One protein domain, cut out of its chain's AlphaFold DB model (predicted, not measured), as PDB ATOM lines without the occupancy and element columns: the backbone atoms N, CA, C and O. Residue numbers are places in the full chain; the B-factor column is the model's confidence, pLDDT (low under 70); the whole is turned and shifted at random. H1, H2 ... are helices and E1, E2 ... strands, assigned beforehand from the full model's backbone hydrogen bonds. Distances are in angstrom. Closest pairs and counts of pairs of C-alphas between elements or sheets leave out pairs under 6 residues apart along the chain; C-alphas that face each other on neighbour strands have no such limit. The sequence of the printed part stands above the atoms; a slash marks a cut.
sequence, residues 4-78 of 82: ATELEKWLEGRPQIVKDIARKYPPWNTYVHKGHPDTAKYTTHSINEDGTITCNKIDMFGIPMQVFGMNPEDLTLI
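Overview. This is residues 4 to 78 of the 82 residues of an uncharacterized protein of Candidatus Saccharibacteria bacterium (UniProt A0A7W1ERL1). A strongly twisted, curled sheet of five strands, E1 to E5, makes the main body, and a small helical hairpin of H1 and H2 stands at one end of it, with H2 grazing the sheet and H1 farther out. The printed part has 75 residues, with two named helices and then five named strands; the class is mixed, helices and strands. The sheet runs E4 E3 E2 E1 E5, all antiparallel, and E1 to E4 form a meander, each strand the antiparallel neighbour of the one before. The whole is compact, with a radius of gyration of the C-alphas of 12.3 A, and elongated in outline, spanning 38 by 25 by 18 A.

Arrangement. H1, residues 4 to 11, and H2, residues 16 to 24, only just touch, with 3 pairs of C-alphas within 8 A; the closest are those of Leu 11 and Lys 19, 6.0 A apart. This hairpin has a shallow tilt of 25 degrees, opposite ways. In both helices every O i to N i+4 pair is within hydrogen-bond range. H1 is not on the sheet. H2 only grazes it; its closest C-alphas to E2, residues 40 to 47, are those of Val 18 and Ile 47, 6.0 A apart. E1, residues 30 to 33, forms a hairpin with E2, with N 31 and O 42 2.8 A apart, and pairs with E5, residues 75 to 77, with N 32 and O 76 2.9 A apart. E3, residues 53 to 59, forms hairpins with E2, with N 43 and O 56 2.9 A apart, and with E4, residues 64 to 70, with N 55 and O 67 2.9 A apart. The edge strands E4 and E5 are apart.

Along the chain. H1 begins at C-alpha 4 (46.508, -55.375, 10.997). H2 is 12.7 A long, E2 19.4 A, E3 17.7 A and E4 16.1 A. E5 ends at C-alpha 77 (32.211, -48.769, 15.094).

Size, cuts and confidence. The C-alphas farthest apart, those of Gly 13 and Phe 61, are 38.1 A apart. The printed part has no cut, no link is long, and no printed residue has a pLDDT under 70.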
ATOM      1  N   ALA A   4      45.454 -56.367  10.793       71.31
ATOM      2  CA  ALA A   4      46.508 -55.375  10.997       71.31
ATOM      3  C   ALA A   4      47.614 -55.432   9.927       71.31
ATOM      4  O   ALA A   4      48.091 -54.393   9.477       71.31
ATOM      5  N   THR A   5      48.018 -56.628   9.484       79.56
ATOM      6  CA  THR A   5      49.039 -56.770   8.431       79.56
ATOM      7  C   THR A   5      48.497 -56.345   7.066       79.56
ATOM      8  O   THR A   5      49.238 -55.805   6.248       79.56
ATOM      9  N   GLU A   6      47.208 -56.571   6.818       84.56
ATOM     10  CA  GLU A   6      46.542 -56.134   5.588       84.56
ATOM     11  C   GLU A   6      46.347 -54.614   5.558       84.56
ATOM     12  O   GLU A   6      46.580 -53.996   4.519       84.56
ATOM     13  N   LEU A   7      46.031 -53.998   6.705       86.50
ATOM     14  CA  LEU A   7      45.939 -52.543   6.826       86.50
ATOM     15  C   LEU A   7      47.251 -51.846   6.483       86.50
ATOM     16  O   LEU A   7      47.259 -50.960   5.637       86.50
ATOM     17  N   GLU A   8      48.360 -52.239   7.106       89.75
ATOM     18  CA  GLU A   8      49.631 -51.536   6.895       89.75
ATOM     19  C   GLU A   8      50.144 -51.691   5.454       89.75
ATOM     20  O   GLU A   8      50.657 -50.727   4.889       89.75
ATOM     21  N   LYS A   9      49.912 -52.845   4.811       90.31
ATOM     22  CA  LYS A   9      50.167 -53.009   3.369       90.31
ATOM     23  C   LYS A   9      49.291 -52.088   2.526       90.31
ATOM     24  O   LYS A   9      49.774 -51.461   1.592       90.31
ATOM     25  N   TRP A  10      48.004 -51.983   2.852       88.56
ATOM     26  CA  TRP A  10      47.094 -51.081   2.148       88.56
ATOM     27  C   TRP A  10      47.490 -49.609   2.321       88.56
ATOM     28  O   TRP A  10      47.269 -48.810   1.413       88.56
ATOM     29  N   LEU A  11      48.092 -49.250   3.457       92.56
ATOM     30  CA  LEU A  11      48.566 -47.904   3.781       92.56
ATOM     31  C   LEU A  11      49.893 -47.508   3.125       92.56
ATOM     32  O   LEU A  11      50.244 -46.321   3.132       92.56
ATOM     33  N   GLU A  12      50.632 -48.462   2.570       94.25
ATOM     34  CA  GLU A  12      51.911 -48.206   1.921       94.25
ATOM     35  C   GLU A  12      51.744 -47.233   0.739       94.25
ATOM     36  O   GLU A  12      50.822 -47.341  -0.067       94.25
ATOM     37  N   GLY A  13      52.598 -46.206   0.674       93.44
ATOM     38  CA  GLY A  13      52.543 -45.172  -0.370       93.44
ATOM     39  C   GLY A  13      51.387 -44.163  -0.270       93.44
ATOM     40  O   GLY A  13      51.371 -43.205  -1.037       93.44
ATOM     41  N   ARG A  14      50.449 -44.311   0.678       94.12
ATOM     42  CA  ARG A  14      49.322 -43.373   0.838       94.12
ATOM     43  C   ARG A  14      49.702 -42.090   1.602       94.12
ATOM     44  O   ARG A  14      50.607 -42.129   2.450       94.12
ATOM     45  N   PRO A  15      48.989 -40.970   1.374       95.88
ATOM     46  CA  PRO A  15      49.144 -39.736   2.146       95.88
ATOM     47  C   PRO A  15      48.917 -39.929   3.649       95.88
ATOM     48  O   PRO A  15      48.154 -40.803   4.068       95.88
ATOM     49  N   GLN A  16      49.545 -39.084   4.474       94.50
ATOM     50  CA  GLN A  16      49.456 -39.197   5.936       94.50
ATOM     51  C   GLN A  16      48.018 -39.053   6.451       94.50
ATOM     52  O   GLN A  16      47.598 -39.846   7.287       94.50
ATOM     53  N   ILE A  17      47.235 -38.133   5.882       94.44
ATOM     54  CA  ILE A  17      45.823 -37.948   6.242       94.44
ATOM     55  C   ILE A  17      45.002 -39.231   6.045       94.44
ATOM     56  O   ILE A  17      44.225 -39.623   6.914       94.44
ATOM     57  N   VAL A  18      45.250 -39.955   4.949       95.06
ATOM     58  CA  VAL A  18      44.587 -41.232   4.667       95.06
ATOM     59  C   VAL A  18      45.003 -42.293   5.685       95.06
ATOM     60  O   VAL A  18      44.157 -43.048   6.163       95.06
ATOM     61  N   LYS A  19      46.289 -42.333   6.056       94.62
ATOM     62  CA  LYS A  19      46.815 -43.251   7.082       94.62
ATOM     63  C   LYS A  19      46.175 -43.010   8.442       94.62
ATOM     64  O   LYS A  19      45.763 -43.966   9.096       94.62
ATOM     65  N   ASP A  20      46.070 -41.753   8.851       94.56
ATOM     66  CA  ASP A  20      45.526 -41.384  10.155       94.56
ATOM     67  C   ASP A  20      44.037 -41.729  10.258       94.56
ATOM     68  O   ASP A  20      43.601 -42.298  11.263       94.56
ATOM     69  N   ILE A  21      43.269 -41.459   9.198       94.31
ATOM     70  CA  ILE A  21      41.848 -41.812   9.140       94.31
ATOM     71  C   ILE A  21      41.676 -43.326   9.119       94.31
ATOM     72  O   ILE A  21      40.944 -43.849   9.947       94.31
ATOM     73  N   ALA A  22      42.369 -44.052   8.242       92.88
ATOM     74  CA  ALA A  22      42.199 -45.498   8.100       92.88
ATOM     75  C   ALA A  22      42.602 -46.294   9.348       92.88
ATOM     76  O   ALA A  22      42.033 -47.346   9.618       92.88
ATOM     77  N   ARG A  23      43.571 -45.809  10.135       91.38
ATOM     78  CA  ARG A  23      43.929 -46.444  11.413       91.38
ATOM     79  C   ARG A  23      42.829 -46.295  12.463       91.38
ATOM     80  O   ARG A  23      42.625 -47.212  13.253       91.38
ATOM     81  N   LYS A  24      42.109 -45.168  12.463       90.44
ATOM     82  CA  LYS A  24      40.946 -44.937  13.342       90.44
ATOM     83  C   LYS A  24      39.676 -45.598  12.805       90.44
ATOM     84  O   LYS A  24      38.887 -46.149  13.571       90.44
ATOM     85  N   TYR A  25      39.515 -45.579  11.487       90.00
ATOM     86  CA  TYR A  25      38.362 -46.069  10.745       90.00
ATOM     87  C   TYR A  25      38.785 -47.100   9.684       90.00
ATOM     88  O   TYR A  25      38.776 -46.786   8.488       90.00
ATOM     89  N   PRO A  26      39.186 -48.321  10.094       89.38
ATOM     90  CA  PRO A  26      39.598 -49.353   9.151       89.38
ATOM     91  C   PRO A  26      38.515 -49.669   8.111       89.38
ATOM     92  O   PRO A  26      37.353 -49.848   8.474       89.38
ATOM     93  N   PRO A  27      38.867 -49.791   6.820       84.88
ATOM     94  CA  PRO A  27      37.863 -49.851   5.763       84.88
ATOM     95  C   PRO A  27      37.022 -51.134   5.721       84.88
ATOM     96  O   PRO A  27      35.935 -51.140   5.155       84.88
ATOM     97  N   TRP A  28      37.484 -52.205   6.362       85.25
ATOM     98  CA  TRP A  28      36.783 -53.494   6.491       85.25
ATOM     99  C   TRP A  28      35.767 -53.531   7.632       85.25
ATOM    100  O   TRP A  28      35.033 -54.507   7.772       85.25
ATOM    101  N   ASN A  29      35.725 -52.498   8.465       89.81
ATOM    102  CA  ASN A  29      34.803 -52.460   9.582       89.81
ATOM    103  C   ASN A  29      33.434 -51.919   9.157       89.81
ATOM    104  O   ASN A  29      33.305 -51.133   8.216       89.81
ATOM    105  N   THR A  30      32.407 -52.323   9.903       92.56
ATOM    106  CA  THR A  30      31.057 -51.779   9.754       92.56
ATOM    107  C   THR A  30      30.782 -50.750  10.844       92.56
ATOM    108  O   THR A  30      31.075 -50.957  12.021       92.56
ATOM    109  N   TYR A  31      30.188 -49.639  10.438       93.88
ATOM    110  CA  TYR A  31      29.904 -48.478  11.263       93.88
ATOM    111  C   TYR A  31      28.417 -48.140  11.242       93.88
ATOM    112  O   TYR A  31      27.675 -48.553  10.350       93.88
ATOM    113  N   VAL A  32      28.001 -47.327  12.203       94.62
ATOM    114  CA  VAL A  32      26.716 -46.625  12.206       94.62
ATOM    115  C   VAL A  32      26.948 -45.129  12.345       94.62
ATOM    116  O   VAL A  32      27.967 -44.697  12.889       94.62
ATOM    117  N   HIS A  33      25.994 -44.333  11.876       93.06
ATOM    118  CA  HIS A  33      26.036 -42.886  12.043       93.06
ATOM    119  C   HIS A  33      25.651 -42.500  13.478       93.06
ATOM    120  O   HIS A  33      24.611 -42.932  13.972       93.06
ATOM    121  N   LYS A  34      26.436 -41.639  14.135       92.12
ATOM    122  CA  LYS A  34      26.232 -41.206  15.532       92.12
ATOM    123  C   LYS A  34      24.854 -40.605  15.791       92.12
ATOM    124  O   LYS A  34      24.256 -40.880  16.823       92.12
ATOM    125  N   GLY A  35      24.343 -39.807  14.852       90.31
ATOM    126  CA  GLY A  35      23.017 -39.194  14.971       90.31
ATOM    127  C   GLY A  35      21.848 -40.162  14.759       90.31
ATOM    128  O   GLY A  35      20.740 -39.876  15.199       90.31
ATOM    129  N   HIS A  36      22.078 -41.301  14.093       86.75
ATOM    130  CA  HIS A  36      21.018 -42.225  13.672       86.75
ATOM    131  C   HIS A  36      21.504 -43.688  13.662       86.75
ATOM    132  O   HIS A  36      21.538 -44.314  12.593       86.75
ATOM    133  N   PRO A  37      21.895 -44.242  14.823       86.56
ATOM    134  CA  PRO A  37      22.600 -45.520  14.896       86.56
ATOM    135  C   PRO A  37      21.789 -46.711  14.361       86.56
ATOM    136  O   PRO A  37      22.368 -47.632  13.795       86.56
ATOM    137  N   ASP A  38      20.460 -46.664  14.457       86.94
ATOM    138  CA  ASP A  38      19.578 -47.781  14.081       86.94
ATOM    139  C   ASP A  38      19.085 -47.734  12.623       86.94
ATOM    140  O   ASP A  38      18.295 -48.574  12.196       86.94
ATOM    141  N   THR A  39      19.510 -46.737  11.841       86.44
ATOM    142  CA  THR A  39      18.910 -46.464  10.518       86.44
ATOM    143  C   THR A  39      19.653 -47.078   9.344       86.44
ATOM    144  O   THR A  39      19.054 -47.326   8.296       86.44
ATOM    145  N   ALA A  40      20.965 -47.269   9.476       91.69
ATOM    146  CA  ALA A  40      21.800 -47.755   8.394       91.69
ATOM    147  C   ALA A  40      23.165 -48.229   8.893       91.69
ATOM    148  O   ALA A  40      23.705 -47.715   9.875       91.69
ATOM    149  N   LYS A  41      23.742 -49.159   8.137       94.19
ATOM    150  CA  LYS A  41      25.120 -49.623   8.294       94.19
ATOM    151  C   LYS A  41      25.994 -49.004   7.215       94.19
ATOM    152  O   LYS A  41      25.567 -48.888   6.068       94.19
ATOM    153  N   TYR A  42      27.212 -48.633   7.586       94.12
ATOM    154  CA  TYR A  42      28.183 -47.978   6.719       94.12
ATOM    155  C   TYR A  42      29.479 -48.783   6.674       94.12
ATOM    156  O   TYR A  42      29.975 -49.220   7.707       94.12
ATOM    157  N   THR A  43      30.058 -48.927   5.490       93.75
ATOM    158  CA  THR A  43      31.390 -49.508   5.287       93.75
ATOM    159  C   THR A  43      32.204 -48.545   4.441       93.75
ATOM    160  O   THR A  43      31.714 -48.047   3.423       93.75
ATOM    161  N   THR A  44      33.432 -48.244   4.851       93.69
ATOM    162  CA  THR A  44      34.284 -47.296   4.124       93.69
ATOM    163  C   THR A  44      34.647 -47.860   2.752       93.69
ATOM    164  O   THR A  44      35.197 -48.951   2.635       93.69
ATOM    165  N   HIS A  45      34.353 -47.097   1.703       92.19
ATOM    166  CA  HIS A  45      34.717 -47.407   0.324       92.19
ATOM    167  C   HIS A  45      36.012 -46.699  -0.087       92.19
ATOM    168  O   HIS A  45      36.911 -47.322  -0.649       92.19
ATOM    169  N   SER A  46      36.128 -45.403   0.221       93.56
ATOM    170  CA  SER A  46      37.334 -44.611  -0.034       93.56
ATOM    171  C   SER A  46      37.573 -43.593   1.078       93.56
ATOM    172  O   SER A  46      36.643 -43.180   1.768       93.56
ATOM    173  N   ILE A  47      38.833 -43.185   1.234       95.19
ATOM    174  CA  ILE A  47      39.244 -42.073   2.094       95.19
ATOM    175  C   ILE A  47      39.893 -41.042   1.183       95.19
ATOM    176  O   ILE A  47      40.802 -41.381   0.420       95.19
ATOM    177  N   ASN A  48      39.402 -39.815   1.257       94.81
ATOM    178  CA  ASN A  48      39.826 -38.715   0.412       94.81
ATOM    179  C   ASN A  48      40.903 -37.888   1.131       94.81
ATOM    180  O   ASN A  48      40.997 -37.874   2.360       94.81
ATOM    181  N   GLU A  49      41.741 -37.194   0.363       94.19
ATOM    182  CA  GLU A  49      42.846 -36.393   0.914       94.19
ATOM    183  C   GLU A  49      42.376 -35.112   1.618       94.19
ATOM    184  O   GLU A  49      43.132 -34.521   2.385       94.19
ATOM    185  N   ASP A  50      41.119 -34.717   1.409       94.62
ATOM    186  CA  ASP A  50      40.463 -33.615   2.122       94.62
ATOM    187  C   ASP A  50      39.979 -34.006   3.533       94.62
ATOM    188  O   ASP A  50      39.439 -33.172   4.258       94.62
ATOM    189  N   GLY A  51      40.179 -35.265   3.934       93.94
ATOM    190  CA  GLY A  51      39.785 -35.791   5.236       93.94
ATOM    191  C   GLY A  51      38.372 -36.377   5.289       93.94
ATOM    192  O   GLY A  51      37.968 -36.892   6.333       93.94
ATOM    193  N   THR A  52      37.631 -36.343   4.182       96.56
ATOM    194  CA  THR A  52      36.316 -36.983   4.078       96.56
ATOM    195  C   THR A  52      36.426 -38.446   3.655       96.56
ATOM    196  O   THR A  52      37.455 -38.909   3.153       96.56
ATOM    197  N   ILE A  53      35.344 -39.197   3.841       95.81
ATOM    198  CA  ILE A  53      35.236 -40.583   3.385       95.81
ATOM    199  C   ILE A  53      34.021 -40.776   2.479       95.81
ATOM    200  O   ILE A  53      32.984 -40.123   2.627       95.81
ATOM    201  N   THR A  54      34.153 -41.715   1.548       95.88
ATOM    202  CA  THR A  54      33.021 -42.281   0.815       95.88
ATOM    203  C   THR A  54      32.650 -43.596   1.477       95.88
ATOM    204  O   THR A  54      33.511 -44.456   1.665       95.88
ATOM    205  N   CYS A  55      31.376 -43.784   1.798       94.38
ATOM    206  CA  CYS A  55      30.868 -44.998   2.425       94.38
ATOM    207  C   CYS A  55      29.842 -45.690   1.538       94.38
ATOM    208  O   CYS A  55      28.976 -45.048   0.945       94.38
ATOM    209  N   ASN A  56      29.885 -47.017   1.533       94.81
ATOM    210  CA  ASN A  56      28.745 -47.827   1.141       94.81
ATOM    211  C   ASN A  56      27.782 -47.876   2.328       94.81
ATOM    212  O   ASN A  56      28.178 -48.242   3.433       94.81
ATOM    213  N   LYS A  57      26.535 -47.480   2.101       94.31
ATOM    214  CA  LYS A  57      25.441 -47.469   3.066       94.31
ATOM    215  C   LYS A  57      24.459 -48.577   2.707       94.31
ATOM    216  O   LYS A  57      24.061 -48.682   1.552       94.31
ATOM    217  N   ILE A  58      24.017 -49.341   3.694       94.19
ATOM    218  CA  ILE A  58      22.843 -50.212   3.592       94.19
ATOM    219  C   ILE A  58      21.822 -49.662   4.579       94.19
ATOM    220  O   ILE A  58      22.103 -49.600   5.778       94.19
ATOM    221  N   ASP A  59      20.681 -49.189   4.082       91.81
ATOM    222  CA  ASP A  59      19.621 -48.668   4.948       91.81
ATOM    223  C   ASP A  59      18.840 -49.782   5.667       91.81
ATOM    224  O   ASP A  59      19.093 -50.975   5.488       91.81
ATOM    225  N   MET A  60      17.873 -49.389   6.497       89.12
ATOM    226  CA  MET A  60      17.028 -50.320   7.249       89.12
ATOM    227  C   MET A  60      16.172 -51.257   6.377       89.12
ATOM    228  O   MET A  60      15.688 -52.269   6.879       89.12
ATOM    229  N   PHE A  61      15.985 -50.940   5.092       91.50
ATOM    230  CA  PHE A  61      15.265 -51.774   4.127       91.50
ATOM    231  C   PHE A  61      16.212 -52.649   3.293       91.50
ATOM    232  O   PHE A  61      15.758 -53.387   2.419       91.50
ATOM    233  N   GLY A  62      17.520 -52.595   3.558       91.44
ATOM    234  CA  GLY A  62      18.528 -53.359   2.830       91.44
ATOM    235  C   GLY A  62      18.933 -52.735   1.494       91.44
ATOM    236  O   GLY A  62      19.573 -53.408   0.690       91.44
ATOM    237  N   ILE A  63      18.578 -51.473   1.235       93.06
ATOM    238  CA  ILE A  63      18.873 -50.809  -0.037       93.06
ATOM    239  C   ILE A  63      20.314 -50.274  -0.004       93.06
ATOM    240  O   ILE A  63      20.643 -49.455   0.866       93.06
ATOM    241  N   PRO A  64      21.189 -50.708  -0.934       94.62
ATOM    242  CA  PRO A  64      22.556 -50.219  -1.010       94.62
ATOM    243  C   PRO A  64      22.608 -48.828  -1.653       94.62
ATOM    244  O   PRO A  64      22.001 -48.574  -2.691       94.62
ATOM    245  N   MET A  65      23.381 -47.930  -1.054       94.62
ATOM    246  CA  MET A  65      23.640 -46.573  -1.530       94.62
ATOM    247  C   MET A  65      25.106 -46.213  -1.310       94.62
ATOM    248  O   MET A  65      25.773 -46.791  -0.455       94.62
ATOM    249  N   GLN A  66      25.603 -45.215  -2.035       95.00
ATOM    250  CA  GLN A  66      26.915 -44.628  -1.778       95.00
ATOM    251  C   GLN A  66      26.742 -43.211  -1.227       95.00
ATOM    252  O   GLN A  66      25.959 -42.424  -1.756       95.00
ATOM    253  N   VAL A  67      27.446 -42.907  -0.139       93.94
ATOM    254  CA  VAL A  67      27.438 -41.598   0.520       93.94
ATOM    255  C   VAL A  67      28.827 -40.996   0.403       93.94
ATOM    256  O   VAL A  67      29.806 -41.634   0.779       93.94
ATOM    257  N   PHE A  68      28.905 -39.777  -0.122       95.44
ATOM    258  CA  PHE A  68      30.152 -39.069  -0.398       95.44
ATOM    259  C   PHE A  68      30.373 -37.948   0.614       95.44
ATOM    260  O   PHE A  68      29.408 -37.389   1.134       95.44
ATOM    261  N   GLY A  69      31.635 -37.584   0.849       95.06
ATOM    262  CA  GLY A  69      31.977 -36.407   1.652       95.06
ATOM    263  C   GLY A  69      31.612 -36.534   3.133       95.06
ATOM    264  O   GLY A  69      31.407 -35.526   3.801       95.06
ATOM    265  N   MET A  70      31.485 -37.759   3.649       94.38
ATOM    266  CA  MET A  70      31.131 -37.984   5.047       94.38
ATOM    267  C   MET A  70      32.316 -37.634   5.948       94.38
ATOM    268  O   MET A  70      33.459 -37.976   5.638       94.38
ATOM    269  N   ASN A  71      32.045 -36.984   7.081       95.62
ATOM    270  CA  ASN A  71      33.053 -36.815   8.113       95.62
ATOM    271  C   ASN A  71      33.224 -38.156   8.858       95.62
ATOM    272  O   ASN A  71      32.247 -38.658   9.421       95.62
ATOM    273  N   PRO A  72      34.428 -38.760   8.889       93.88
ATOM    274  CA  PRO A  72      34.654 -40.010   9.612       93.88
ATOM    275  C   PRO A  72      34.298 -39.907  11.105       93.88
ATOM    276  O   PRO A  72      33.894 -40.896  11.714       93.88
ATOM    277  N   GLU A  73      34.374 -38.714  11.696       94.75
ATOM    278  CA  GLU A  73      33.992 -38.492  13.090       94.75
ATOM    279  C   GLU A  73      32.494 -38.662  13.351       94.75
ATOM    280  O   GLU A  73      32.120 -38.859  14.505       94.75
ATOM    281  N   ASP A  74      31.642 -38.681  12.328       94.25
ATOM    282  CA  ASP A  74      30.212 -38.966  12.476       94.25
ATOM    283  C   ASP A  74      29.913 -40.468  12.572       94.25
ATOM    284  O   ASP A  74      28.773 -40.863  12.825       94.25
ATOM    285  N   LEU A  75      30.926 -41.326  12.410       92.69
ATOM    286  CA  LEU A  75      30.789 -42.774  12.478       92.69
ATOM    287  C   LEU A  75      31.205 -43.349  13.834       92.69
ATOM    288  O   LEU A  75      32.176 -42.923  14.466       92.69
ATOM    289  N   THR A  76      30.487 -44.392  14.241       93.12
ATOM    290  CA  THR A  76      30.797 -45.229  15.404       93.12
ATOM    291  C   THR A  76      30.907 -46.680  14.964       93.12
ATOM    292  O   THR A  76      30.048 -47.184  14.243       93.12
ATOM    293  N   LEU A  77      31.976 -47.356  15.391       91.00
ATOM    294  CA  LEU A  77      32.211 -48.769  15.094       91.00
ATOM    295  C   LEU A  77      31.110 -49.634  15.718       91.00
ATOM    296  O   LEU A  77      30.871 -49.548  16.925       91.00
ATOM    297  N   ILE A  78      30.500 -50.510  14.922       87.56
ATOM    298  CA  ILE A  78      29.687 -51.598  15.463       87.56
ATOM    299  C   ILE A  78      30.673 -52.616  16.033       87.56
ATOM    300  O   ILE A  78      31.372 -53.293  15.282       87.56
TER     301      ILE A  78